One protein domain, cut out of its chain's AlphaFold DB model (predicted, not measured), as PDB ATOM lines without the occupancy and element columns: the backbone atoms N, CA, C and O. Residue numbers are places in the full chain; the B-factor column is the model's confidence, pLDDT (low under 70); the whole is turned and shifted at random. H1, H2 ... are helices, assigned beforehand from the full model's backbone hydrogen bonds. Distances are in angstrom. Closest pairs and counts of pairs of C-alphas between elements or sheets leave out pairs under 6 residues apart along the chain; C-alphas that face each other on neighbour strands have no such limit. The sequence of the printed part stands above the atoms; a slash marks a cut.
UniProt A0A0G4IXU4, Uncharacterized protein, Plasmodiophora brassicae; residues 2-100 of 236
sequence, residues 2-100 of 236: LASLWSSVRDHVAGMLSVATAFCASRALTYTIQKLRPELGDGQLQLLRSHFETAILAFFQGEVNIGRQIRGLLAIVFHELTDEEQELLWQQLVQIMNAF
ATOM      1  N   LEU A   2     -10.801 -25.470  11.594       40.88
ATOM      2  CA  LEU A   2     -10.030 -26.436  10.786       40.88
ATOM      3  C   LEU A   2     -10.818 -27.715  10.446       40.88
ATOM      4  O   LEU A   2     -10.794 -28.153   9.304       40.88
ATOM      5  N   ALA A   3     -11.587 -28.271  11.387       44.16
ATOM      6  CA  ALA A   3     -12.380 -29.484  11.151       44.16
ATOM      7  C   ALA A   3     -13.451 -29.341  10.044       44.16
ATOM      8  O   ALA A   3     -13.703 -30.305   9.329       44.16
ATOM      9  N   SER A   4     -14.034 -28.149   9.852       46.53
ATOM     10  CA  SER A   4     -15.030 -27.904   8.792       46.53
ATOM     11  C   SER A   4     -14.401 -27.678   7.415       46.53
ATOM     12  O   SER A   4     -15.015 -27.978   6.399       46.53
ATOM     13  N   LEU A   5     -13.162 -27.175   7.362       42.44
ATOM     14  CA  LEU A   5     -12.386 -27.090   6.120       42.44
ATOM     15  C   LEU A   5     -11.952 -28.483   5.651       42.44
ATOM     16  O   LEU A   5     -12.052 -28.791   4.469       42.44
ATOM     17  N   TRP A   6     -11.539 -29.351   6.581       40.91
ATOM     18  CA  TRP A   6     -11.173 -30.732   6.264       40.91
ATOM     19  C   TRP A   6     -12.372 -31.596   5.851       40.91
ATOM     20  O   TRP A   6     -12.212 -32.431   4.963       40.91
ATOM     21  N   SER A   7     -13.565 -31.381   6.424       44.44
ATOM     22  CA  SER A   7     -14.780 -32.051   5.934       44.44
ATOM     23  C   SER A   7     -15.148 -31.564   4.533       44.44
ATOM     24  O   SER A   7     -15.321 -32.378   3.640       44.44
ATOM     25  N   SER A   8     -15.122 -30.249   4.295       50.31
ATOM     26  CA  SER A   8     -15.431 -29.669   2.984       50.31
ATOM     27  C   SER A   8     -14.477 -30.139   1.877       50.31
ATOM     28  O   SER A   8     -14.934 -30.476   0.789       50.31
ATOM     29  N   VAL A   9     -13.169 -30.231   2.147       51.38
ATOM     30  CA  VAL A   9     -12.186 -30.772   1.189       51.38
ATOM     31  C   VAL A   9     -12.413 -32.263   0.942       51.38
ATOM     32  O   VAL A   9     -12.337 -32.704  -0.203       51.38
ATOM     33  N   ARG A  10     -12.723 -33.041   1.985       51.16
ATOM     34  CA  ARG A  10     -13.042 -34.468   1.852       51.16
ATOM     35  C   ARG A  10     -14.290 -34.687   0.996       51.16
ATOM     36  O   ARG A  10     -14.250 -35.542   0.118       51.16
ATOM     37  N   ASP A  11     -15.336 -33.896   1.203       62.56
ATOM     38  CA  ASP A  11     -16.587 -33.982   0.443       62.56
ATOM     39  C   ASP A  11     -16.374 -33.571  -1.024       62.56
ATOM     40  O   ASP A  11     -16.893 -34.210  -1.936       62.56
ATOM     41  N   HIS A  12     -15.529 -32.563  -1.277       60.09
ATOM     42  CA  HIS A  12     -15.169 -32.141  -2.637       60.09
ATOM     43  C   HIS A  12     -14.335 -33.193  -3.382       60.09
ATOM     44  O   HIS A  12     -14.571 -33.465  -4.558       60.09
ATOM     45  N   VAL A  13     -13.356 -33.795  -2.700       60.06
ATOM     46  CA  VAL A  13     -12.521 -34.866  -3.262       60.06
ATOM     47  C   VAL A  13     -13.358 -36.119  -3.509       60.06
ATOM     48  O   VAL A  13     -13.235 -36.715  -4.577       60.06
ATOM     49  N   ALA A  14     -14.248 -36.478  -2.579       63.06
ATOM     50  CA  ALA A  14     -15.198 -37.570  -2.758       63.06
ATOM     51  C   ALA A  14     -16.100 -37.323  -3.976       63.06
ATOM     52  O   ALA A  14     -16.163 -38.180  -4.850       63.06
ATOM     53  N   GLY A  15     -16.687 -36.127  -4.104       66.06
ATOM     54  CA  GLY A  15     -17.521 -35.762  -5.252       66.06
ATOM     55  C   GLY A  15     -16.783 -35.826  -6.596       66.06
ATOM     56  O   GLY A  15     -17.317 -36.359  -7.567       66.06
ATOM     57  N   MET A  16     -15.532 -35.355  -6.666       69.75
ATOM     58  CA  MET A  16     -14.721 -35.464  -7.891       69.75
ATOM     59  C   MET A  16     -14.378 -36.916  -8.249       69.75
ATOM     60  O   MET A  16     -14.413 -37.283  -9.426       69.75
ATOM     61  N   LEU A  17     -14.080 -37.754  -7.251       71.44
ATOM     62  CA  LEU A  17     -13.865 -39.189  -7.450       71.44
ATOM     63  C   LEU A  17     -15.137 -39.883  -7.949       71.44
ATOM     64  O   LEU A  17     -15.047 -40.704  -8.862       71.44
ATOM     65  N   SER A  18     -16.311 -39.521  -7.428       71.56
ATOM     66  CA  SER A  18     -17.604 -40.035  -7.891       71.56
ATOM     67  C   SER A  18     -17.863 -39.704  -9.363       71.56
ATOM     68  O   SER A  18     -18.252 -40.585 -10.127       71.56
ATOM     69  N   VAL A  19     -17.580 -38.467  -9.787       76.94
ATOM     70  CA  VAL A  19     -17.739 -38.026 -11.185       76.94
ATOM     71  C   VAL A  19     -16.793 -38.769 -12.122       76.94
ATOM     72  O   VAL A  19     -17.232 -39.338 -13.121       76.94
ATOM     73  N   ALA A  20     -15.502 -38.829 -11.788       76.94
ATOM     74  CA  ALA A  20     -14.525 -39.546 -12.605       76.94
ATOM     75  C   ALA A  20     -14.862 -41.044 -12.720       76.94
ATOM     76  O   ALA A  20     -14.700 -41.651 -13.780       76.94
ATOM     77  N   THR A  21     -15.373 -41.633 -11.641       72.62
ATOM     78  CA  THR A  21     -15.776 -43.039 -11.603       72.62
ATOM     79  C   THR A  21     -17.005 -43.295 -12.462       72.62
ATOM     80  O   THR A  21     -16.989 -44.221 -13.273       72.62
ATOM     81  N   ALA A  22     -18.045 -42.472 -12.331       78.19
ATOM     82  CA  ALA A  22     -19.251 -42.593 -13.140       78.19
ATOM     83  C   ALA A  22     -18.947 -42.470 -14.637       78.19
ATOM     84  O   ALA A  22     -19.446 -43.266 -15.430       78.19
ATOM     85  N   PHE A  23     -18.053 -41.552 -15.009       82.31
ATOM     86  CA  PHE A  23     -17.578 -41.397 -16.381       82.31
ATOM     87  C   PHE A  23     -16.820 -42.632 -16.898       82.31
ATOM     88  O   PHE A  23     -17.049 -43.100 -18.015       82.31
ATOM     89  N   CYS A  24     -15.906 -43.194 -16.104       82.06
ATOM     90  CA  CYS A  24     -15.167 -44.399 -16.493       82.06
ATOM     91  C   CYS A  24     -16.089 -45.621 -16.617       82.06
ATOM     92  O   CYS A  24     -15.998 -46.368 -17.594       82.06
ATOM     93  N   ALA A  25     -16.998 -45.797 -15.659       80.31
ATOM     94  CA  ALA A  25     -17.954 -46.896 -15.633       80.31
ATOM     95  C   ALA A  25     -18.963 -46.806 -16.788       80.31
ATOM     96  O   ALA A  25     -19.191 -47.801 -17.480       80.31
ATOM     97  N   SER A  26     -19.497 -45.613 -17.073       84.56
ATOM     98  CA  SER A  26     -20.408 -45.400 -18.203       84.56
ATOM     99  C   SER A  26     -19.727 -45.706 -19.537       84.56
ATOM    100  O   SER A  26     -20.320 -46.358 -20.400       84.56
ATOM    101  N   ARG A  27     -18.455 -45.319 -19.711       85.44
ATOM    102  CA  ARG A  27     -17.675 -45.651 -20.915       85.44
ATOM    103  C   ARG A  27     -17.418 -47.143 -21.054       85.44
ATOM    104  O   ARG A  27     -17.544 -47.642 -22.171       85.44
ATOM    105  N   ALA A  28     -17.076 -47.835 -19.970       82.69
ATOM    106  CA  ALA A  28     -16.853 -49.278 -19.989       82.69
ATOM    107  C   ALA A  28     -18.131 -50.039 -20.382       82.69
ATOM    108  O   ALA A  28     -18.096 -50.840 -21.315       82.69
ATOM    109  N   LEU A  29     -19.268 -49.711 -19.757       83.56
ATOM    110  CA  LEU A  29     -20.571 -50.307 -20.079       83.56
ATOM    111  C   LEU A  29     -20.981 -50.024 -21.527       83.56
ATOM    112  O   LEU A  29     -21.324 -50.942 -22.265       83.56
ATOM    113  N   THR A  30     -20.874 -48.769 -21.968       85.31
ATOM    114  CA  THR A  30     -21.224 -48.389 -23.348       85.31
ATOM    115  C   THR A  30     -20.331 -49.095 -24.371       85.31
ATOM    116  O   THR A  30     -20.800 -49.455 -25.444       85.31
ATOM    117  N   TYR A  31     -19.052 -49.318 -24.056       86.19
ATOM    118  CA  TYR A  31     -18.136 -50.057 -24.926       86.19
ATOM    119  C   TYR A  31     -18.508 -51.540 -25.039       86.19
ATOM    120  O   TYR A  31     -18.477 -52.092 -26.138       86.19
ATOM    121  N   THR A  32     -18.896 -52.184 -23.933       84.06
ATOM    122  CA  THR A  32     -19.432 -53.553 -23.968       84.06
ATOM    123  C   THR A  32     -20.714 -53.605 -24.799       84.06
ATOM    124  O   THR A  32     -20.830 -54.450 -25.680       84.06
ATOM    125  N   ILE A  33     -21.631 -52.651 -24.606       83.69
ATOM    126  CA  ILE A  33     -22.879 -52.561 -25.379       83.69
ATOM    127  C   ILE A  33     -22.594 -52.368 -26.870       83.69
ATOM    128  O   ILE A  33     -23.179 -53.070 -27.680       83.69
ATOM    129  N   GLN A  34     -21.655 -51.500 -27.250       87.38
ATOM    130  CA  GLN A  34     -21.269 -51.302 -28.650       87.38
ATOM    131  C   GLN A  34     -20.712 -52.581 -29.296       87.38
ATOM    132  O   GLN A  34     -20.911 -52.803 -30.487       87.38
ATOM    133  N   LYS A  35     -20.013 -53.428 -28.531       85.81
ATOM    134  CA  LYS A  35     -19.540 -54.728 -29.034       85.81
ATOM    135  C   LYS A  35     -20.674 -55.718 -29.258       85.81
ATOM    136  O   LYS A  35     -20.612 -56.472 -30.221       85.81
ATOM    137  N   LEU A  36     -21.654 -55.727 -28.358       81.56
ATOM    138  CA  LEU A  36     -22.812 -56.618 -28.428       81.56
ATOM    139  C   LEU A  36     -23.846 -56.135 -29.458       81.56
ATOM    140  O   LEU A  36     -24.540 -56.944 -30.057       81.56
ATOM    141  N   ARG A  37     -23.929 -54.819 -29.674       80.81
ATOM    142  CA  ARG A  37     -24.911 -54.132 -30.521       80.81
ATOM    143  C   ARG A  37     -24.205 -53.168 -31.489       80.81
ATOM    144  O   ARG A  37     -24.302 -51.945 -31.323       80.81
ATOM    145  N   PRO A  38     -23.432 -53.681 -32.464       84.88
ATOM    146  CA  PRO A  38     -22.647 -52.853 -33.385       84.88
ATOM    147  C   PRO A  38     -23.499 -51.956 -34.296       84.88
ATOM    148  O   PRO A  38     -22.976 -51.011 -34.882       84.88
ATOM    149  N   GLU A  39     -24.793 -52.239 -34.428       83.12
ATOM    150  CA  GLU A  39     -25.758 -51.466 -35.206       83.12
ATOM    151  C   GLU A  39     -26.240 -50.179 -34.517       83.12
ATOM    152  O   GLU A  39     -26.858 -49.339 -35.173       83.12
ATOM    153  N   LEU A  40     -25.952 -49.991 -33.221       80.94
ATOM    154  CA  LEU A  40     -26.273 -48.745 -32.526       80.94
ATOM    155  C   LEU A  40     -25.429 -47.594 -33.077       80.94
ATOM    156  O   LEU A  40     -24.198 -47.638 -33.074       80.94
ATOM    157  N   GLY A  41     -26.098 -46.522 -33.501       84.69
ATOM    158  CA  GLY A  41     -25.423 -45.324 -33.992       84.69
ATOM    159  C   GLY A  41     -24.714 -44.551 -32.876       84.69
ATOM    160  O   GLY A  41     -25.104 -44.608 -31.706       84.69
ATOM    161  N   ASP A  42     -23.720 -43.739 -33.243       85.25
ATOM    162  CA  ASP A  42     -22.931 -42.936 -32.295       85.25
ATOM    163  C   ASP A  42     -23.801 -42.062 -31.374       85.25
ATOM    164  O   ASP A  42     -23.518 -41.932 -30.183       85.25
ATOM    165  N   GLY A  43     -24.903 -41.512 -31.897       79.44
ATOM    166  CA  GLY A  43     -25.854 -40.718 -31.115       79.44
ATOM    167  C   GLY A  43     -26.584 -41.525 -30.032       79.44
ATOM    168  O   GLY A  43     -26.743 -41.044 -28.910       79.44
ATOM    169  N   GLN A  44     -26.972 -42.770 -30.325       79.81
ATOM    170  CA  GLN A  44     -27.623 -43.665 -29.358       79.81
ATOM    171  C   GLN A  44     -26.631 -44.122 -28.284       79.81
ATOM    172  O   GLN A  44     -26.956 -44.122 -27.097       79.81
ATOM    173  N   LEU A  45     -25.395 -44.439 -28.685       83.25
ATOM    174  CA  LEU A  45     -24.315 -44.792 -27.762       83.25
ATOM    175  C   LEU A  45     -23.955 -43.622 -26.837       83.25
ATOM    176  O   LEU A  45     -23.718 -43.824 -25.645       83.25
ATOM    177  N   GLN A  46     -23.940 -42.392 -27.353       82.50
ATOM    178  CA  GLN A  46     -23.699 -41.199 -26.544       82.50
ATOM    179  C   GLN A  46     -24.836 -40.943 -25.546       82.50
ATOM    180  O   GLN A  46     -24.563 -40.626 -24.386       82.50
ATOM    181  N   LEU A  47     -26.090 -41.135 -25.965       78.81
ATOM    182  CA  LEU A  47     -27.257 -41.014 -25.091       78.81
ATOM    183  C   LEU A  47     -27.237 -42.067 -23.971       78.81
ATOM    184  O   LEU A  47     -27.414 -41.726 -22.804       78.81
ATOM    185  N   LEU A  48     -26.958 -43.334 -24.303       81.38
ATOM    186  CA  LEU A  48     -26.803 -44.415 -23.321       81.38
ATOM    187  C   LEU A  48     -25.691 -44.108 -22.321       81.38
ATOM    188  O   LEU A  48     -25.901 -44.232 -21.115       81.38
ATOM    189  N   ARG A  49     -24.530 -43.651 -22.804       85.38
ATOM    190  CA  ARG A  49     -23.412 -43.260 -21.939       85.38
ATOM    191  C   ARG A  49     -23.818 -42.170 -20.958       85.38
ATOM    192  O   ARG A  49     -23.546 -42.312 -19.771       85.38
ATOM    193  N   SER A  50     -24.471 -41.117 -21.448       81.25
ATOM    194  CA  SER A  50     -24.947 -40.021 -20.603       81.25
ATOM    195  C   SER A  50     -25.895 -40.536 -19.524       81.25
ATOM    196  O   SER A  50     -25.738 -40.185 -18.361       81.25
ATOM    197  N   HIS A  51     -26.842 -41.406 -19.881       79.94
ATOM    198  CA  HIS A  51     -27.780 -41.955 -18.909       79.94
ATOM    199  C   HIS A  51     -27.114 -42.874 -17.877       79.94
ATOM    200  O   HIS A  51     -27.453 -42.790 -16.699       79.94
ATOM    201  N   PHE A  52     -26.157 -43.720 -18.278       82.75
ATOM    202  CA  PHE A  52     -25.387 -44.527 -17.325       82.75
ATOM    203  C   PHE A  52     -24.562 -43.650 -16.388       82.75
ATOM    204  O   PHE A  52     -24.518 -43.914 -15.192       82.75
ATOM    205  N   GLU A  53     -23.929 -42.601 -16.909       83.19
ATOM    206  CA  GLU A  53     -23.157 -41.660 -16.099       83.19
ATOM    207  C   GLU A  53     -24.045 -40.955 -15.073       83.19
ATOM    208  O   GLU A  53     -23.711 -40.952 -13.892       83.19
ATOM    209  N   THR A  54     -25.210 -40.448 -15.487       80.38
ATOM    210  CA  THR A  54     -26.197 -39.855 -14.576       80.38
ATOM    211  C   THR A  54     -26.669 -40.856 -13.522       80.38
ATOM    212  O   THR A  54     -26.703 -40.514 -12.343       80.38
ATOM    213  N   ALA A  55     -26.970 -42.097 -13.909       75.50
ATOM    214  CA  ALA A  55     -27.453 -43.112 -12.975       75.50
ATOM    215  C   ALA A  55     -26.393 -43.531 -11.949       75.50
ATOM    216  O   ALA A  55     -26.694 -43.708 -10.771       75.50
ATOM    217  N   ILE A  56     -25.137 -43.658 -12.375       76.69
ATOM    218  CA  ILE A  56     -24.021 -44.000 -11.488       76.69
ATOM    219  C   ILE A  56     -23.637 -42.798 -10.608       76.69
ATOM    220  O   ILE A  56     -23.271 -42.970  -9.450       76.69
ATOM    221  N   LEU A  57     -23.763 -41.566 -11.104       76.88
ATOM    222  CA  LEU A  57     -23.601 -40.361 -10.286       76.88
ATOM    223  C   LEU A  57     -24.657 -40.269  -9.185       76.88
ATOM    224  O   LEU A  57     -24.298 -40.065  -8.025       76.88
ATOM    225  N   ALA A  58     -25.927 -40.472  -9.538       71.81
ATOM    226  CA  ALA A  58     -27.028 -40.532  -8.581       71.81
ATOM    227  C   ALA A  58     -26.767 -41.606  -7.507       71.81
ATOM    228  O   ALA A  58     -27.042 -41.382  -6.328       71.81
ATOM    229  N   PHE A  59     -26.128 -42.725  -7.885       70.69
ATOM    230  CA  PHE A  59     -25.683 -43.779  -6.958       70.69
ATOM    231  C   PHE A  59     -24.736 -43.264  -5.903       70.69
ATOM    232  O   PHE A  59     -24.975 -43.427  -4.707       70.69
ATOM    233  N   PHE A  60     -23.672 -42.607  -6.340       69.38
ATOM    234  CA  PHE A  60     -22.676 -42.088  -5.419       69.38
ATOM    235  C   PHE A  60     -23.193 -40.942  -4.553       69.38
ATOM    236  O   PHE A  60     -22.642 -40.696  -3.484       69.38
ATOM    237  N   GLN A  61     -24.255 -40.266  -4.985       72.31
ATOM    238  CA  GLN A  61     -24.919 -39.218  -4.214       72.31
ATOM    239  C   GLN A  61     -25.931 -39.771  -3.199       72.31
ATOM    240  O   GLN A  61     -26.495 -39.001  -2.423       72.31
ATOM    241  N   GLY A  62     -26.135 -41.093  -3.154       60.03
ATOM    242  CA  GLY A  62     -27.083 -41.731  -2.243       60.03
ATOM    243  C   GLY A  62     -28.544 -41.490  -2.623       60.03
ATOM    244  O   GLY A  62     -29.430 -41.671  -1.787       60.03
ATOM    245  N   GLU A  63     -28.813 -41.082  -3.865       60.69
ATOM    246  CA  GLU A  63     -30.179 -41.043  -4.374       60.69
ATOM    247  C   GLU A  63     -30.726 -42.477  -4.454       60.69
ATOM    248  O   GLU A  63     -29.982 -43.435  -4.615       60.69
ATOM    249  N   VAL A  64     -32.028 -42.681  -4.273       52.97
ATOM    250  CA  VAL A  64     -32.543 -44.014  -3.882       52.97
ATOM    251  C   VAL A  64     -32.916 -44.901  -5.091       52.97
ATOM    252  O   VAL A  64     -33.234 -46.078  -4.950       52.97
ATOM    253  N   ASN A  65     -32.806 -44.392  -6.328       58.06
ATOM    254  CA  ASN A  65     -33.451 -44.993  -7.512       58.06
ATOM    255  C   ASN A  65     -32.532 -45.637  -8.570       58.06
ATOM    256  O   ASN A  65     -32.961 -45.924  -9.692       58.06
ATOM    257  N   ILE A  66     -31.279 -45.930  -8.242       57.94
ATOM    258  CA  ILE A  66     -30.276 -46.386  -9.223       57.94
ATOM    259  C   ILE A  66     -30.578 -47.764  -9.771       57.94
ATOM    260  O   ILE A  66     -30.492 -47.974 -10.980       57.94
ATOM    261  N   GLY A  67     -31.001 -48.687  -8.907       57.25
ATOM    262  CA  GLY A  67     -31.409 -50.018  -9.340       57.25
ATOM    263  C   GLY A  67     -32.492 -49.953 -10.419       57.25
ATOM    264  O   GLY A  67     -32.464 -50.751 -11.346       57.25
ATOM    265  N   ARG A  68     -33.396 -48.964 -10.357       55.16
ATOM    266  CA  ARG A  68     -34.449 -48.755 -11.362       55.16
ATOM    267  C   ARG A  68     -33.940 -48.066 -12.627       55.16
ATOM    268  O   ARG A  68     -34.309 -48.477 -13.724       55.16
ATOM    269  N   GLN A  69     -33.098 -47.040 -12.501       62.28
ATOM    270  CA  GLN A  69     -32.536 -46.323 -13.654       62.28
ATOM    271  C   GLN A  69     -31.662 -47.241 -14.510       62.28
ATOM    272  O   GLN A  69     -31.826 -47.298 -15.726       62.28
ATOM    273  N   ILE A  70     -30.804 -48.025 -13.862       65.38
ATOM    274  CA  ILE A  70     -29.923 -48.976 -14.530       65.38
ATOM    275  C   ILE A  70     -30.733 -50.089 -15.192       65.38
ATOM    276  O   ILE A  70     -30.514 -50.383 -16.362       65.38
ATOM    277  N   ARG A  71     -31.723 -50.658 -14.500       64.19
ATOM    278  CA  ARG A  71     -32.608 -51.678 -15.076       64.19
ATOM    279  C   ARG A  71     -33.399 -51.172 -16.282       64.19
ATOM    280  O   ARG A  71     -33.514 -51.893 -17.262       64.19
ATOM    281  N   GLY A  72     -33.887 -49.934 -16.245       63.75
ATOM    282  CA  GLY A  72     -34.568 -49.325 -17.387       63.75
ATOM    283  C   GLY A  72     -33.655 -49.124 -18.599       63.75
ATOM    284  O   GLY A  72     -34.068 -49.368 -19.728       63.75
ATOM    285  N   LEU A  73     -32.399 -48.729 -18.373       67.69
ATOM    286  CA  LEU A  73     -31.400 -48.619 -19.441       67.69
ATOM    287  C   LEU A  73     -31.030 -49.984 -20.015       67.69
ATOM    288  O   LEU A  73     -30.906 -50.122 -21.227       67.69
ATOM    289  N   LEU A  74     -30.905 -50.994 -19.156       68.81
ATOM    290  CA  LEU A  74     -30.669 -52.364 -19.587       68.81
ATOM    291  C   LEU A  74     -31.865 -52.921 -20.362       68.81
ATOM    292  O   LEU A  74     -31.643 -53.560 -21.375       68.81
ATOM    293  N   ALA A  75     -33.111 -52.619 -19.986       66.69
ATOM    294  CA  ALA A  75     -34.303 -53.074 -20.712       66.69
ATOM    295  C   ALA A  75     -34.326 -52.615 -22.182       66.69
ATOM    296  O   ALA A  75     -34.700 -53.391 -23.058       66.69
ATOM    297  N   ILE A  76     -33.864 -51.390 -22.458       66.75
ATOM    298  CA  ILE A  76     -33.732 -50.851 -23.824       66.75
ATOM    299  C   ILE A  76     -32.710 -51.658 -24.641       66.75
ATOM    300  O   ILE A  76     -32.858 -51.823 -25.847       66.75
ATOM    301  N   VAL A  77     -31.672 -52.177 -23.985       68.88
ATOM    302  CA  VAL A  77     -30.570 -52.903 -24.629       68.88
ATOM    303  C   VAL A  77     -30.848 -54.413 -24.701       68.88
ATOM    304  O   VAL A  77     -30.446 -55.065 -25.663       68.88
ATOM    305  N   PHE A  78     -31.555 -54.963 -23.710       70.06
ATOM    306  CA  PHE A  78     -31.720 -56.398 -23.454       70.06
ATOM    307  C   PHE A  78     -32.742 -57.080 -24.358       70.06
ATOM    308  O   PHE A  78     -32.685 -58.297 -24.480       70.06
ATOM    309  N   HIS A  79     -33.642 -56.337 -25.013       66.19
ATOM    310  CA  HIS A  79     -34.694 -56.922 -25.858       66.19
ATOM    311  C   HIS A  79     -34.150 -57.874 -26.946       66.19
ATOM    312  O   HIS A  79     -34.852 -58.786 -27.367       66.19
ATOM    313  N   GLU A  80     -32.902 -57.698 -27.386       66.81
ATOM    314  CA  GLU A  80     -32.291 -58.516 -28.447       66.81
ATOM    315  C   GLU A  80     -31.015 -59.248 -28.005       66.81
ATOM    316  O   GLU A  80     -30.322 -59.820 -28.840       66.81
ATOM    317  N   LEU A  81     -30.691 -59.234 -26.707       72.94
ATOM    318  CA  LEU A  81     -29.525 -59.938 -26.172       72.94
ATOM    319  C   LEU A  81     -29.898 -61.339 -25.693       72.94
ATOM    320  O   LEU A  81     -30.948 -61.538 -25.080       72.94
ATOM    321  N   THR A  82     -28.997 -62.293 -25.909       79.62
ATOM    322  CA  THR A  82     -29.083 -63.637 -25.324       79.62
ATOM    323  C   THR A  82     -28.880 -63.598 -23.806       79.62
ATOM    324  O   THR A  82     -28.271 -62.670 -23.273       79.62
ATOM    325  N   ASP A  83     -29.348 -64.628 -23.097       73.38
ATOM    326  CA  ASP A  83     -29.210 -64.725 -21.635       73.38
ATOM    327  C   ASP A  83     -27.741 -64.627 -21.173       73.38
ATOM    328  O   ASP A  83     -27.443 -64.001 -20.156       73.38
ATOM    329  N   GLU A  84     -26.801 -65.184 -21.946       77.75
ATOM    330  CA  GLU A  84     -25.359 -65.115 -21.657       77.75
ATOM    331  C   GLU A  84     -24.813 -63.679 -21.756       77.75
ATOM    332  O   GLU A  84     -23.990 -63.254 -20.940       77.75
ATOM    333  N   GLU A  85     -25.288 -62.903 -22.729       77.94
ATOM    334  CA  GLU A  85     -24.882 -61.508 -22.932       77.94
ATOM    335  C   GLU A  85     -25.493 -60.577 -21.879       77.94
ATOM    336  O   GLU A  85     -24.833 -59.642 -21.408       77.94
ATOM    337  N   GLN A  86     -26.734 -60.853 -21.472       73.88
ATOM    338  CA  GLN A  86     -27.390 -60.154 -20.368       73.88
ATOM    339  C   GLN A  86     -26.647 -60.389 -19.047       73.88
ATOM    340  O   GLN A  86     -26.363 -59.429 -18.325       73.88
ATOM    341  N   GLU A  87     -26.263 -61.637 -18.760       74.38
ATOM    342  CA  GLU A  87     -25.495 -61.998 -17.562       74.38
ATOM    343  C   GLU A  87     -24.112 -61.327 -17.551       74.38
ATOM    344  O   GLU A  87     -23.687 -60.801 -16.520       74.38
ATOM    345  N   LEU A  88     -23.428 -61.244 -18.699       77.38
ATOM    346  CA  LEU A  88     -22.147 -60.536 -18.814       77.38
ATOM    347  C   LEU A  88     -22.272 -59.049 -18.442       77.38
ATOM    348  O   LEU A  88     -21.443 -58.517 -17.695       77.38
ATOM    349  N   LEU A  89     -23.303 -58.371 -18.957       76.81
ATOM    350  CA  LEU A  89     -23.569 -56.966 -18.635       76.81
ATOM    351  C   LEU A  89     -23.941 -56.795 -17.163       76.81
ATOM    352  O   LEU A  89     -23.451 -55.868 -16.516       76.81
ATOM    353  N   TRP A  90     -24.748 -57.704 -16.616       74.94
ATOM    354  CA  TRP A  90     -25.128 -57.689 -15.209       74.94
ATOM    355  C   TRP A  90     -23.918 -57.855 -14.283       74.94
ATOM    356  O   TRP A  90     -23.748 -57.073 -13.347       74.94
ATOM    357  N   GLN A  91     -23.022 -58.797 -14.579       75.50
ATOM    358  CA  GLN A  91     -21.803 -59.019 -13.799       75.50
ATOM    359  C   GLN A  91     -20.868 -57.811 -13.811       75.50
ATOM    360  O   GLN A  91     -20.348 -57.447 -12.756       75.50
ATOM    361  N   GLN A  92     -20.679 -57.150 -14.960       77.56
ATOM    362  CA  GLN A  92     -19.901 -55.904 -15.015       77.56
ATOM    363  C   GLN A  92     -20.508 -54.833 -14.110       77.56
ATOM    364  O   GLN A  92     -19.794 -54.116 -13.413       77.56
ATOM    365  N   LEU A  93     -21.831 -54.750 -14.085       75.44
ATOM    366  CA  LEU A  93     -22.554 -53.761 -13.309       75.44
ATOM    367  C   LEU A  93     -22.483 -54.037 -11.805       75.44
ATOM    368  O   LEU A  93     -22.207 -53.134 -11.020       75.44
ATOM    369  N   VAL A  94     -22.636 -55.298 -11.408       72.81
ATOM    370  CA  VAL A  94     -22.435 -55.746 -10.026       72.81
ATOM    371  C   VAL A  94     -20.988 -55.530  -9.583       72.81
ATOM    372  O   VAL A  94     -20.772 -55.075  -8.467       72.81
ATOM    373  N   GLN A  95     -19.990 -55.783 -10.436       72.62
ATOM    374  CA  GLN A  95     -18.584 -55.486 -10.130       72.62
ATOM    375  C   GLN A  95     -18.349 -53.989  -9.921       72.62
ATOM    376  O   GLN A  95     -17.672 -53.612  -8.966       72.62
ATOM    377  N   ILE A  96     -18.940 -53.147 -10.777       72.00
ATOM    378  CA  ILE A  96     -18.901 -51.693 -10.618       72.00
ATOM    379  C   ILE A  96     -19.537 -51.305  -9.283       72.00
ATOM    380  O   ILE A  96     -18.913 -50.562  -8.546       72.00
ATOM    381  N   MET A  97     -20.714 -51.824  -8.928       69.44
ATOM    382  CA  MET A  97     -21.384 -51.467  -7.668       69.44
ATOM    383  C   MET A  97     -20.661 -52.006  -6.419       69.44
ATOM    384  O   MET A  97     -20.510 -51.282  -5.438       69.44
ATOM    385  N   ASN A  98     -20.167 -53.248  -6.456       66.50
ATOM    386  CA  ASN A  98     -19.475 -53.899  -5.336       66.50
ATOM    387  C   ASN A  98     -18.105 -53.285  -5.043       66.50
ATOM    388  O   ASN A  98     -17.666 -53.302  -3.896       66.50
ATOM    389  N   ALA A  99     -17.428 -52.725  -6.049       64.88
ATOM    390  CA  ALA A  99     -16.148 -52.045  -5.858       64.88
ATOM    391  C   ALA A  99     -16.237 -50.817  -4.925       64.88
ATOM    392  O   ALA A  99     -15.197 -50.320  -4.496       64.88
ATOM    393  N   PHE A 100     -17.447 -50.343  -4.596       59.78
ATOM    394  CA  PHE A 100     -17.662 -49.138  -3.787       59.78
ATOM    395  C   PHE A 100     -18.366 -49.374  -2.442       59.78
ATOM    396  O   PHE A 100     -18.733 -48.395  -1.802       59.78
TER     397      PHE A 100
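This is residues 2 to 100 of the 236 residues of an uncharacterized protein of Plasmodiophora brassicae (UniProt A0A0G4IXU4). One long helix, H1, forms an up-and-down bundle with three shorter ones, each helix running against the one before it, while residues 2 to 13 of H1 stick out as a free arm. H2 folds back on the later half of H1, H3 packs on H2, and H4 packs on the last part of H1. The printed part has 99 residues with four named helices, in the order H1, H2, H3, H4, and no named strand, and its class is all helix. It is only just loose, close to compact, with a radius of gyration of the C-alphas of 15.4 A and spans of 55 by 24 by 19 A.

H1, residues 2 to 36, touches H2, residues 42 to 60, with its residues 18 to 34 alone; the closest C-alphas are those of Ala 22 and Glu 53, 5.0 A apart. This hairpin runs opposite ways at a steep tilt of 35.1 degrees, only just beyond shallow. H2 forms a second hairpin with H3, residues 66 to 78, at a shallow tilt of 22 degrees; the closest C-alphas, of Ala 55 and Ile 66, are 5.7 A apart. H4, residues 83 to 98, touches residues 25 to 36 of H1 alone, opposite ways at a shallow tilt of 11 degrees, with the closest C-alphas, of Ala 25 and Ile 96, 7.0 A apart. H3 and H4 are close but not clearly touching, and H2 and H4 are apart. Each O i to N i+4 pair is within hydrogen-bond range in H1, H2 and H4, and 8 of 9 are in H3.

H1 begins at C-alpha 2, (-10.030, -26.436, 10.786), and measures 51.1 A. H2 measures 26.9 A, H3 17.5 A and H4 21.9 A, ending at C-alpha 98, (-19.475, -53.899, -5.336).

The C-alphas farthest apart, of Leu 2 and Glu 80, are 55.4 A apart. The three links are tight, and the printed part has no cut. Its mean pLDDT is 71.4, and 38 residues are under 70, among them residues 2 to 16 and 62 to 77.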